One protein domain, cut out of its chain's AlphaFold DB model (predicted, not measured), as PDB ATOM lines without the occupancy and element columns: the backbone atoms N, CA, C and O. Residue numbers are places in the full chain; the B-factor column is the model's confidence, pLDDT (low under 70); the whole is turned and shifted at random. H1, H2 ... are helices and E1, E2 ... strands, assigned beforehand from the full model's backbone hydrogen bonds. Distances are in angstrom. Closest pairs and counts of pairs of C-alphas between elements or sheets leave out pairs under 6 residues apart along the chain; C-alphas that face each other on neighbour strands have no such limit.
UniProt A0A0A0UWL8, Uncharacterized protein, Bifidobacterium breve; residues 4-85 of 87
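What this domain is: This is residues 4 to 85 of the 87 residues of an uncharacterized protein of Bifidobacterium breve (UniProt A0A0A0UWL8). Three helices crossed over one another, H1, H2 and H3, make a knot-like core, and a small three-stranded sheet covers one side of it, with H3 over the sheet and H2 reaching away from it. The short helix H4 packs at one corner, on residues 6 to 10 of H1, and runs straight into the hairpin E2 and E3; residues 15 to 20, of which 15 and 16 belong to H1, stick out. The printed part has 82 residues with four named helices and three named strands, in the order H1, E1, H2, H3, H4, E2, E3; the sheet's order is E1, E3, E2, antiparallel throughout, and the class is mixed, helices and strands. The whole is compact, with a radius of gyration of the C-alphas of 11.9 A and spans of 33 by 28 by 24 A.

Where its parts are: Find C-alpha 5 at (198.011, 235.109, 338.006); from there H1 runs to residue 16, 16.3 A away. E1 is residues 24 to 26, 6.4 A long. H2, the longest helix, starts with C-alpha 30 at (212.794, 237.001, 340.856) and runs 20.9 A to residue 44. H3 is residues 54 to 64, 15.3 A, and H4 is residues 66 to 71, 8.9 A. E2, residues 72 to 78, covers 17.9 A; E3, residues 81 to 85, covers 13.0 A and ends with C-alpha 85 at (202.202, 249.499, 340.662).

How they stand to each other: Begin with H1 and H3, the hubs, touching three helices each. H1 touches H2 at a steep tilt of 62 degrees, opposite ways, closest at the C-alphas of Ala 9 and Ile 36, 5.6 A. With residues 5 to 9 alone H1 touches H3, closest at the C-alphas of Ala 6 and Ile 62, 5.5 A; the tilt of 69 degrees is steep, only just short of about perpendicular. With residues 6 to 10 alone it touches H4 at a shallow tilt of 12 degrees, the same way, the C-alphas of Ala 6 and Gly 68 being closest at 5.2 A. H2 and H3 touch about perpendicular, at 75 degrees, with the C-alphas of Leu 33 and Pro 55 closest at 5.0 A. H3 and H4 touch only at the corner, at the C-alphas of Ile 62 and Gly 68, 4.1 A. H3 is on the sheet at a height of 10.5 A, over E1 and E3, while H1 only grazes the sheet. Look for N 25 and O 84, 3.0 A, between E1 and E3, and N 75 and O 83, 2.8 A, in the hairpin E2 and E3. In H1, H2, H3 and H4 every O i to N i+4 pair is within hydrogen-bond range.

The domain as a whole: The C-alphas of Gly 45 and Pro 79 are the two farthest apart, 36.1 A. The printed part has no cut and no long link. Read the B-factor column for the model's confidence: the mean pLDDT of the printed part is 87.5, and residues 18 to 22 are under 70.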
ATOM      1  N   SER A   4     193.137 234.542 338.425       91.75
ATOM      2  CA  SER A   4     194.224 234.692 337.452       91.75
ATOM      3  C   SER A   4     195.558 234.944 338.166       91.75
ATOM      4  O   SER A   4     195.582 235.367 339.321       91.75
ATOM      5  N   ILE A   5     196.684 234.746 337.471       91.00
ATOM      6  CA  ILE A   5     198.011 235.109 338.006       91.00
ATOM      7  C   ILE A   5     198.053 236.588 338.418       91.00
ATOM      8  O   ILE A   5     198.640 236.917 339.443       91.00
ATOM      9  N   ALA A   6     197.392 237.472 337.662       91.31
ATOM     10  CA  ALA A   6     197.322 238.895 337.981       91.31
ATOM     11  C   ALA A   6     196.553 239.166 339.287       91.31
ATOM     12  O   ALA A   6     196.947 240.039 340.057       91.31
ATOM     13  N   ASP A   7     195.492 238.401 339.570       91.88
ATOM     14  CA  ASP A   7     194.758 238.522 340.834       91.88
ATOM     15  C   ASP A   7     195.634 238.087 342.019       91.88
ATOM     16  O   ASP A   7     195.711 238.802 343.018       91.88
ATOM     17  N   VAL A   8     196.356 236.968 341.879       90.38
ATOM     18  CA  VAL A   8     197.276 236.462 342.914       90.38
ATOM     19  C   VAL A   8     198.448 237.422 343.134       90.38
ATOM     20  O   VAL A   8     198.838 237.659 344.276       90.38
ATOM     21  N   ALA A   9     198.984 238.024 342.069       88.19
ATOM     22  CA  ALA A   9     200.017 239.053 342.164       88.19
ATOM     23  C   ALA A   9     199.520 240.272 342.956       88.19
ATOM     24  O   ALA A   9     200.208 240.766 343.852       88.19
ATOM     25  N   ALA A  10     198.300 240.732 342.671       88.81
ATOM     26  CA  ALA A  10     197.727 241.878 343.359       88.81
ATOM     27  C   ALA A  10     197.445 241.584 344.840       88.81
ATOM     28  O   ALA A  10     197.718 242.416 345.703       88.81
ATOM     29  N   GLU A  11     196.931 240.395 345.153       90.06
ATOM     30  CA  GLU A  11     196.729 239.945 346.533       90.06
ATOM     31  C   GLU A  11     198.051 239.813 347.297       90.06
ATOM     32  O   GLU A  11     198.142 240.227 348.457       90.06
ATOM     33  N   TYR A  12     199.095 239.294 346.644       88.06
ATOM     34  CA  TYR A  12     200.428 239.201 347.227       88.06
ATOM     35  C   TYR A  12     200.938 240.578 347.671       88.06
ATOM     36  O   TYR A  12     201.279 240.749 348.841       88.06
ATOM     37  N   ILE A  13     200.901 241.583 346.788       85.75
ATOM     38  CA  ILE A  13     201.343 242.948 347.122       85.75
ATOM     39  C   ILE A  13     200.540 243.516 348.293       85.75
ATOM     40  O   ILE A  13     201.133 244.007 349.252       85.75
ATOM     41  N   ARG A  14     199.202 243.420 348.241       85.50
ATOM     42  CA  ARG A  14     198.319 243.960 349.291       85.50
ATOM     43  C   ARG A  14     198.586 243.335 350.657       85.50
ATOM     44  O   ARG A  14     198.525 244.030 351.663       85.50
ATOM     45  N   SER A  15     198.871 242.035 350.696       83.81
ATOM     46  CA  SER A  15     199.112 241.309 351.948       83.81
ATOM     47  C   SER A  15     200.533 241.475 352.496       83.81
ATOM     48  O   SER A  15     200.729 241.300 353.695       83.81
ATOM     49  N   HIS A  16     201.522 241.807 351.656       76.25
ATOM     50  CA  HIS A  16     202.939 241.841 352.053       76.25
ATOM     51  C   HIS A  16     203.510 243.265 352.190       76.25
ATOM     52  O   HIS A  16     204.619 243.424 352.702       76.25
ATOM     53  N   ARG A  17     202.785 244.315 351.776       71.50
ATOM     54  CA  ARG A  17     203.236 245.717 351.868       71.50
ATOM     55  C   ARG A  17     202.321 246.516 352.802       71.50
ATOM     56  O   ARG A  17     201.299 247.053 352.388       71.50
ATOM     57  N   VAL A  18     202.712 246.604 354.074       55.34
ATOM     58  CA  VAL A  18     202.008 247.382 355.108       55.34
ATOM     59  C   VAL A  18     202.462 248.853 355.067       55.34
ATOM     60  O   VAL A  18     203.637 249.171 355.241       55.34
ATOM     61  N   GLU A  19     201.498 249.732 354.793       52.06
ATOM     62  CA  GLU A  19     201.402 251.186 355.032       52.06
ATOM     63  C   GLU A  19     202.474 252.173 354.514       52.06
ATOM     64  O   GLU A  19     202.130 253.346 354.378       52.06
ATOM     65  N   ARG A  20     203.721 251.797 354.176       50.91
ATOM     66  CA  ARG A  20     204.739 252.774 353.684       50.91
ATOM     67  C   ARG A  20     205.766 252.268 352.662       50.91
ATOM     68  O   ARG A  20     206.713 252.986 352.347       50.91
ATOM     69  N   GLN A  21     205.609 251.060 352.128       55.34
ATOM     70  CA  GLN A  21     206.498 250.532 351.087       55.34
ATOM     71  C   GLN A  21     205.766 250.431 349.749       55.34
ATOM     72  O   GLN A  21     204.584 250.102 349.725       55.34
ATOM     73  N   SER A  22     206.479 250.740 348.658       63.91
ATOM     74  CA  SER A  22     205.944 250.819 347.293       63.91
ATOM     75  C   SER A  22     204.990 249.658 346.982       63.91
ATOM     76  O   SER A  22     205.371 248.495 347.128       63.91
ATOM     77  N   LEU A  23     203.761 249.965 346.543       76.56
ATOM     78  CA  LEU A  23     202.753 248.991 346.092       76.56
ATOM     79  C   LEU A  23     203.087 248.444 344.691       76.56
ATOM     80  O   LEU A  23     202.210 248.288 343.847       76.56
ATOM     81  N   GLN A  24     204.373 248.220 344.424       82.62
ATOM     82  CA  GLN A  24     204.909 247.866 343.118       82.62
ATOM     83  C   GLN A  24     205.584 246.497 343.165       82.62
ATOM     84  O   GLN A  24     206.359 246.218 344.080       82.62
ATOM     85  N   ILE A  25     205.343 245.688 342.136       86.44
ATOM     86  CA  ILE A  25     206.182 244.536 341.789       86.44
ATOM     87  C   ILE A  25     207.197 244.985 340.745       86.44
ATOM     88  O   ILE A  25     206.829 245.640 339.770       86.44
ATOM     89  N   ARG A  26     208.463 244.604 340.904       86.50
ATOM     90  CA  ARG A  26     209.502 244.864 339.901       86.50
ATOM     91  C   ARG A  26     209.774 243.644 339.038       86.50
ATOM     92  O   ARG A  26     209.713 242.510 339.508       86.50
ATOM     93  N   SER A  27     210.140 243.891 337.783       83.62
ATOM     94  CA  SER A  27     210.500 242.852 336.815       83.62
ATOM     95  C   SER A  27     211.737 242.035 337.205       83.62
ATOM     96  O   SER A  27     211.909 240.929 336.705       83.62
ATOM     97  N   ASP A  28     212.594 242.566 338.078       86.69
ATOM     98  CA  ASP A  28     213.801 241.914 338.604       86.69
ATOM     99  C   ASP A  28     213.583 241.233 339.970       86.69
ATOM    100  O   ASP A  28     214.500 240.619 340.515       86.69
ATOM    101  N   GLY A  29     212.364 241.287 340.519       87.00
ATOM    102  CA  GLY A  29     211.983 240.653 341.781       87.00
ATOM    103  C   GLY A  29     211.822 239.136 341.662       87.00
ATOM    104  O   GLY A  29     210.744 238.610 341.926       87.00
ATOM    105  N   LEU A  30     212.871 238.414 341.256       89.50
ATOM    106  CA  LEU A  30     212.794 237.001 340.856       89.50
ATOM    107  C   LEU A  30     212.143 236.098 341.916       89.50
ATOM    108  O   LEU A  30     211.276 235.283 341.600       89.50
ATOM    109  N   VAL A  31     212.526 236.263 343.186       89.25
ATOM    110  CA  VAL A  31     211.975 235.476 344.304       89.25
ATOM    111  C   VAL A  31     210.494 235.788 344.514       89.25
ATOM    112  O   VAL A  31     209.681 234.871 344.612       89.25
ATOM    113  N   GLU A  32     210.131 237.070 344.534       90.62
ATOM    114  CA  GLU A  32     208.748 237.531 344.704       90.62
ATOM    115  C   GLU A  32     207.843 236.991 343.590       90.62
ATOM    116  O   GLU A  32     206.803 236.387 343.859       90.62
ATOM    117  N   LEU A  33     208.279 237.116 342.337       93.00
ATOM    118  CA  LEU A  33     207.539 236.620 341.181       93.00
ATOM    119  C   LEU A  33     207.398 235.090 341.199       93.00
ATOM    120  O   LEU A  33     206.340 234.557 340.862       93.00
ATOM    121  N   THR A  34     208.426 234.374 341.657       94.94
ATOM    122  CA  THR A  34     208.372 232.912 341.813       94.94
ATOM    123  C   THR A  34     207.353 232.493 342.871       94.94
ATOM    124  O   THR A  34     206.587 231.551 342.662       94.94
ATOM    125  N   VAL A  35     207.279 233.216 343.991       93.69
ATOM    126  CA  VAL A  35     206.265 232.969 345.027       93.69
ATOM    127  C   VAL A  35     204.856 233.212 344.484       93.69
ATOM    128  O   VAL A  35     203.973 232.382 344.701       93.69
ATOM    129  N   ILE A  36     204.641 234.306 343.748       93.25
ATOM    130  CA  ILE A  36     203.344 234.629 343.133       93.25
ATOM    131  C   ILE A  36     202.905 233.528 342.163       93.25
ATOM    132  O   ILE A  36     201.771 233.049 342.247       93.25
ATOM    133  N   GLN A  37     203.798 233.095 341.268       96.06
ATOM    134  CA  GLN A  37     203.494 232.037 340.304       96.06
ATOM    135  C   GLN A  37     203.130 230.729 341.009       96.06
ATOM    136  O   GLN A  37     202.123 230.114 340.661       96.06
ATOM    137  N   ASN A  38     203.904 230.331 342.019       95.75
ATOM    138  CA  ASN A  38     203.681 229.077 342.734       95.75
ATOM    139  C   ASN A  38     202.392 229.100 343.564       95.75
ATOM    140  O   ASN A  38     201.670 228.106 343.581       95.75
ATOM    141  N   ARG A  39     202.035 230.241 344.167       94.25
ATOM    142  CA  ARG A  39     200.729 230.406 344.831       94.25
ATOM    143  C   ARG A  39     199.574 230.258 343.849       94.25
ATOM    144  O   ARG A  39     198.599 229.572 344.140       94.25
ATOM    145  N   TRP A  40     199.679 230.871 342.670       95.44
ATOM    146  CA  TRP A  40     198.668 230.694 341.631       95.44
ATOM    147  C   TRP A  40     198.580 229.239 341.158       95.44
ATOM    148  O   TRP A  40     197.476 228.732 340.938       95.44
ATOM    149  N   ALA A  41     199.729 228.575 341.012       94.44
ATOM    150  CA  ALA A  41     199.812 227.195 340.565       94.44
ATOM    151  C   ALA A  41     199.095 226.247 341.533       94.44
ATOM    152  O   ALA A  41     198.247 225.465 341.099       94.44
ATOM    153  N   ASP A  42     199.347 226.409 342.834       93.56
ATOM    154  CA  ASP A  42     198.694 225.649 343.900       93.56
ATOM    155  C   ASP A  42     197.168 225.844 343.888       93.56
ATOM    156  O   ASP A  42     196.415 224.873 343.934       93.56
ATOM    157  N   CYS A  43     196.696 227.088 343.741       90.75
ATOM    158  CA  CYS A  43     195.263 227.397 343.682       90.75
ATOM    159  C   CYS A  43     194.569 226.890 342.406       90.75
ATOM    160  O   CYS A  43     193.354 226.701 342.398       90.75
ATOM    161  N   SER A  44     195.319 226.703 341.317       89.88
ATOM    162  CA  SER A  44     194.777 226.373 339.990       89.88
ATOM    163  C   SER A  44     195.042 224.928 339.559       89.88
ATOM    164  O   SER A  44     194.694 224.564 338.436       89.88
ATOM    165  N   GLY A  45     195.692 224.119 340.404       91.19
ATOM    166  CA  GLY A  45     196.115 222.756 340.065       91.19
ATOM    167  C   GLY A  45     197.138 222.698 338.924       91.19
ATOM    168  O   GLY A  45     197.162 221.735 338.159       91.19
ATOM    169  N   ARG A  46     197.947 223.751 338.755       92.38
ATOM    170  CA  ARG A  46     198.985 223.867 337.716       92.38
ATOM    171  C   ARG A  46     200.363 223.524 338.302       92.38
ATOM    172  O   ARG A  46     200.532 223.584 339.517       92.38
ATOM    173  N   PRO A  47     201.365 223.190 337.468       94.31
ATOM    174  CA  PRO A  47     202.718 222.970 337.961       94.31
ATOM    175  C   PRO A  47     203.342 224.264 338.496       94.31
ATOM    176  O   PRO A  47     203.187 225.350 337.924       94.31
ATOM    177  N   ARG A  48     204.083 224.108 339.593       96.12
ATOM    178  CA  ARG A  48     205.012 225.110 340.113       96.12
ATOM    179  C   ARG A  48     206.175 225.305 339.146       96.12
ATOM    180  O   ARG A  48     206.609 224.338 338.521       96.12
ATOM    181  N   LEU A  49     206.686 226.526 339.050       96.50
ATOM    182  CA  LEU A  49     207.845 226.866 338.230       96.50
ATOM    183  C   LEU A  49     209.015 227.337 339.099       96.50
ATOM    184  O   LEU A  49     208.851 227.810 340.230       96.50
ATOM    185  N   GLY A  50     210.215 227.174 338.547       93.50
ATOM    186  CA  GLY A  50     211.463 227.640 339.141       93.50
ATOM    187  C   GLY A  50     211.739 229.116 338.860       93.50
ATOM    188  O   GLY A  50     211.046 229.763 338.073       93.50
ATOM    189  N   ILE A  51     212.798 229.628 339.487       92.81
ATOM    190  CA  ILE A  51     213.203 231.040 339.424       92.81
ATOM    191  C   ILE A  51     213.567 231.525 338.012       92.81
ATOM    192  O   ILE A  51     213.471 232.717 337.740       92.81
ATOM    193  N   ASP A  52     213.923 230.614 337.106       93.06
ATOM    194  CA  ASP A  52     214.296 230.945 335.726       93.06
ATOM    195  C   ASP A  52     213.076 231.205 334.824       93.06
ATOM    196  O   ASP A  52     213.146 231.974 333.866       93.06
ATOM    197  N   GLU A  53     211.932 230.589 335.137       93.12
ATOM    198  CA  GLU A  53     210.735 230.612 334.283       93.12
ATOM    199  C   GLU A  53     209.580 231.398 334.909       93.12
ATOM    200  O   GLU A  53     208.868 232.135 334.219       93.12
ATOM    201  N   ALA A  54     209.396 231.265 336.225       93.62
ATOM    202  CA  ALA A  54     208.279 231.861 336.945       93.62
ATOM    203  C   ALA A  54     208.183 233.389 336.765       93.62
ATOM    204  O   ALA A  54     207.079 233.866 336.480       93.62
ATOM    205  N   PRO A  55     209.289 234.164 336.838       92.75
ATOM    206  CA  PRO A  55     209.250 235.605 336.615       92.75
ATOM    207  C   PRO A  55     208.641 235.982 335.269       92.75
ATOM    208  O   PRO A  55     207.679 236.745 335.216       92.75
ATOM    209  N   ILE A  56     209.123 235.384 334.180       93.31
ATOM    210  CA  ILE A  56     208.664 235.696 332.821       93.31
ATOM    211  C   ILE A  56     207.166 235.408 332.673       93.31
ATOM    212  O   ILE A  56     206.444 236.187 332.048       93.31
ATOM    213  N   VAL A  57     206.685 234.311 333.264       94.62
ATOM    214  CA  VAL A  57     205.267 233.938 333.224       94.62
ATOM    215  C   VAL A  57     204.398 234.965 333.951       94.62
ATOM    216  O   VAL A  57     203.370 235.373 333.407       94.62
ATOM    217  N   VAL A  58     204.808 235.422 335.138       93.31
ATOM    218  CA  VAL A  58     204.054 236.434 335.897       93.31
ATOM    219  C   VAL A  58     204.021 237.763 335.156       93.31
ATOM    220  O   VAL A  58     202.942 238.330 334.978       93.31
ATOM    221  N   MET A  59     205.166 238.221 334.645       93.06
ATOM    222  CA  MET A  59     205.248 239.483 333.905       93.06
ATOM    223  C   MET A  59     204.364 239.448 332.659       93.06
ATOM    224  O   MET A  59     203.521 240.323 332.476       93.06
ATOM    225  N   ARG A  60     204.451 238.379 331.858       93.56
ATOM    226  CA  ARG A  60     203.588 238.204 330.681       93.56
ATOM    227  C   ARG A  60     202.110 238.141 331.044       93.56
ATOM    228  O   ARG A  60     201.292 238.608 330.258       93.56
ATOM    229  N   ALA A  61     201.750 237.556 332.182       93.44
ATOM    230  CA  ALA A  61     200.359 237.508 332.618       93.44
ATOM    231  C   ALA A  61     199.832 238.901 332.995       93.44
ATOM    232  O   ALA A  61     198.690 239.224 332.671       93.44
ATOM    233  N   ILE A  62     200.654 239.736 333.633       92.25
ATOM    234  CA  ILE A  62     200.300 241.126 333.949       92.25
ATOM    235  C   ILE A  62     200.211 241.968 332.665       92.25
ATOM    236  O   ILE A  62     199.263 242.730 332.505       92.25
ATOM    237  N   GLU A  63     201.145 241.793 331.729       92.81
ATOM    238  CA  GLU A  63     201.236 242.596 330.499       92.81
ATOM    239  C   GLU A  63     200.251 242.201 329.395       92.81
ATOM    240  O   GLU A  63     199.869 243.039 328.588       92.81
ATOM    241  N   ASN A  64     199.858 240.930 329.310       93.44
ATOM    242  CA  ASN A  64     199.068 240.435 328.176       93.44
ATOM    243  C   ASN A  64     197.617 240.104 328.540       93.44
ATOM    244  O   ASN A  64     196.868 239.640 327.681       93.44
ATOM    245  N   SER A  65     197.196 240.309 329.793       92.69
ATOM    246  CA  SER A  65     195.818 240.039 330.212       92.69
ATOM    247  C   SER A  65     195.031 241.319 330.470       92.69
ATOM    248  O   SER A  65     195.529 242.282 331.051       92.69
ATOM    249  N   GLN A  66     193.743 241.303 330.107       91.94
ATOM    250  CA  GLN A  66     192.815 242.389 330.438       91.94
ATOM    251  C   GLN A  66     192.789 242.654 331.949       91.94
ATOM    252  O   GLN A  66     192.742 243.803 332.380       91.94
ATOM    253  N   ARG A  67     192.852 241.592 332.761       91.62
ATOM    254  CA  ARG A  67     192.847 241.704 334.220       91.62
ATOM    255  C   ARG A  67     194.111 242.376 334.751       91.62
ATOM    256  O   ARG A  67     194.002 243.223 335.630       91.62
ATOM    257  N   GLY A  68     195.275 242.057 334.186       92.00
ATOM    258  CA  GLY A  68     196.536 242.725 334.497       92.00
ATOM    259  C   GLY A  68     196.473 244.228 334.225       92.00
ATOM    260  O   GLY A  68     196.752 245.015 335.123       92.00
ATOM    261  N   HIS A  69     195.970 244.637 333.057       92.44
ATOM    262  CA  HIS A  69     195.780 246.056 332.722       92.44
ATOM    263  C   HIS A  69     194.772 246.793 333.613       92.44
ATOM    264  O   HIS A  69     194.855 248.008 333.769       92.44
ATOM    265  N   VAL A  70     193.795 246.082 334.179       93.75
ATOM    266  CA  VAL A  70     192.849 246.668 335.139       93.75
ATOM    267  C   VAL A  70     193.513 246.896 336.498       93.75
ATOM    268  O   VAL A  70     193.210 247.888 337.151       93.75
ATOM    269  N   LEU A  71     194.396 245.991 336.923       91.19
ATOM    270  CA  LEU A  71     194.963 245.983 338.274       91.19
ATOM    271  C   LEU A  71     196.288 246.741 338.406       91.19
ATOM    272  O   LEU A  71     196.619 247.156 339.514       91.19
ATOM    273  N   PHE A  72     197.040 246.902 337.317       92.12
ATOM    274  CA  PHE A  72     198.414 247.394 337.365       92.12
ATOM    275  C   PHE A  72     198.676 248.569 336.424       92.12
ATOM    276  O   PHE A  72     198.268 248.564 335.262       92.12
ATOM    277  N   ASP A  73     199.452 249.532 336.917       90.31
ATOM    278  CA  ASP A  73     200.119 250.566 336.136       90.31
ATOM    279  C   ASP A  73     201.583 250.212 335.902       90.31
ATOM    280  O   ASP A  73     202.348 249.958 336.833       90.31
ATOM    281  N   ARG A  74     201.989 250.243 334.634       88.38
ATOM    282  CA  ARG A  74     203.373 250.010 334.226       88.38
ATOM    283  C   ARG A  74     204.180 251.302 334.339       88.38
ATOM    284  O   ARG A  74     203.933 252.254 333.604       88.38
ATOM    285  N   VAL A  75     205.199 251.298 335.189       85.69
ATOM    286  CA  VAL A  75     206.127 252.412 335.407       85.69
ATOM    287  C   VAL A  75     207.534 251.974 335.018       85.69
ATOM    288  O   VAL A  75     208.059 250.977 335.509       85.69
ATOM    289  N   ARG A  76     208.174 252.718 334.115       81.94
ATOM    290  CA  ARG A  76     209.571 252.469 333.750       81.94
ATOM    291  C   ARG A  76     210.478 253.191 334.744       81.94
ATOM    292  O   ARG A  76     210.564 254.412 334.691       81.94
ATOM    293  N   GLU A  77     211.138 252.448 335.631       79.69
ATOM    294  CA  GLU A  77     212.029 253.032 336.648       79.69
ATOM    295  C   GLU A  77     213.429 253.330 336.088       79.69
ATOM    296  O   GLU A  77     214.049 254.325 336.452       79.69
ATOM    297  N   SER A  78     213.957 252.479 335.203       79.44
ATOM    298  CA  SER A  78     215.294 252.623 334.604       79.44
ATOM    299  C   SER A  78     215.399 251.817 333.300       79.44
ATOM    300  O   SER A  78     214.509 251.011 333.004       79.44
ATOM    301  N   PRO A  79     216.447 252.000 332.471       77.81
ATOM    302  CA  PRO A  79     216.663 251.155 331.299       77.81
ATOM    303  C   PRO A  79     216.738 249.672 331.703       77.81
ATOM    304  O   PRO A  79     217.660 249.257 332.390       77.81
ATOM    305  N   GLY A  80     215.737 248.884 331.300       75.69
ATOM    306  CA  GLY A  80     215.641 247.455 331.623       75.69
ATOM    307  C   GLY A  80     214.889 247.110 332.914       75.69
ATOM    308  O   GLY A  80     214.563 245.944 333.101       75.69
ATOM    309  N   LEU A  81     214.536 248.096 333.750       83.69
ATOM    310  CA  LEU A  81     213.747 247.884 334.967       83.69
ATOM    311  C   LEU A  81     212.336 248.447 334.807       83.69
ATOM    312  O   LEU A  81     212.145 249.639 334.532       83.69
ATOM    313  N   VAL A  82     211.342 247.582 334.993       86.38
ATOM    314  CA  VAL A  82     209.932 247.956 334.947       86.38
ATOM    315  C   VAL A  82     209.271 247.576 336.263       86.38
ATOM    316  O   VAL A  82     209.387 246.441 336.722       86.38
ATOM    317  N   ALA A  83     208.565 248.533 336.848       86.69
ATOM    318  CA  ALA A  83     207.731 248.343 338.017       86.69
ATOM    319  C   ALA A  83     206.251 248.325 337.606       86.69
ATOM    320  O   ALA A  83     205.835 249.038 336.692       86.69
ATOM    321  N   TYR A  84     205.457 247.510 338.287       88.12
ATOM    322  CA  TYR A  84     204.019 247.360 338.093       88.12
ATOM    323  C   TYR A  84     203.361 247.729 339.412       88.12
ATOM    324  O   TYR A  84     203.345 246.931 340.349       88.12
ATOM    325  N   GLY A  85     202.905 248.975 339.497       86.44
ATOM    326  CA  GLY A  85     202.202 249.499 340.662       86.44
ATOM    327  C   GLY A  85     200.749 249.076 340.650       86.44
ATOM    328  O   GLY A  85     200.135 249.064 339.588       86.44
TER     329      GLY A  85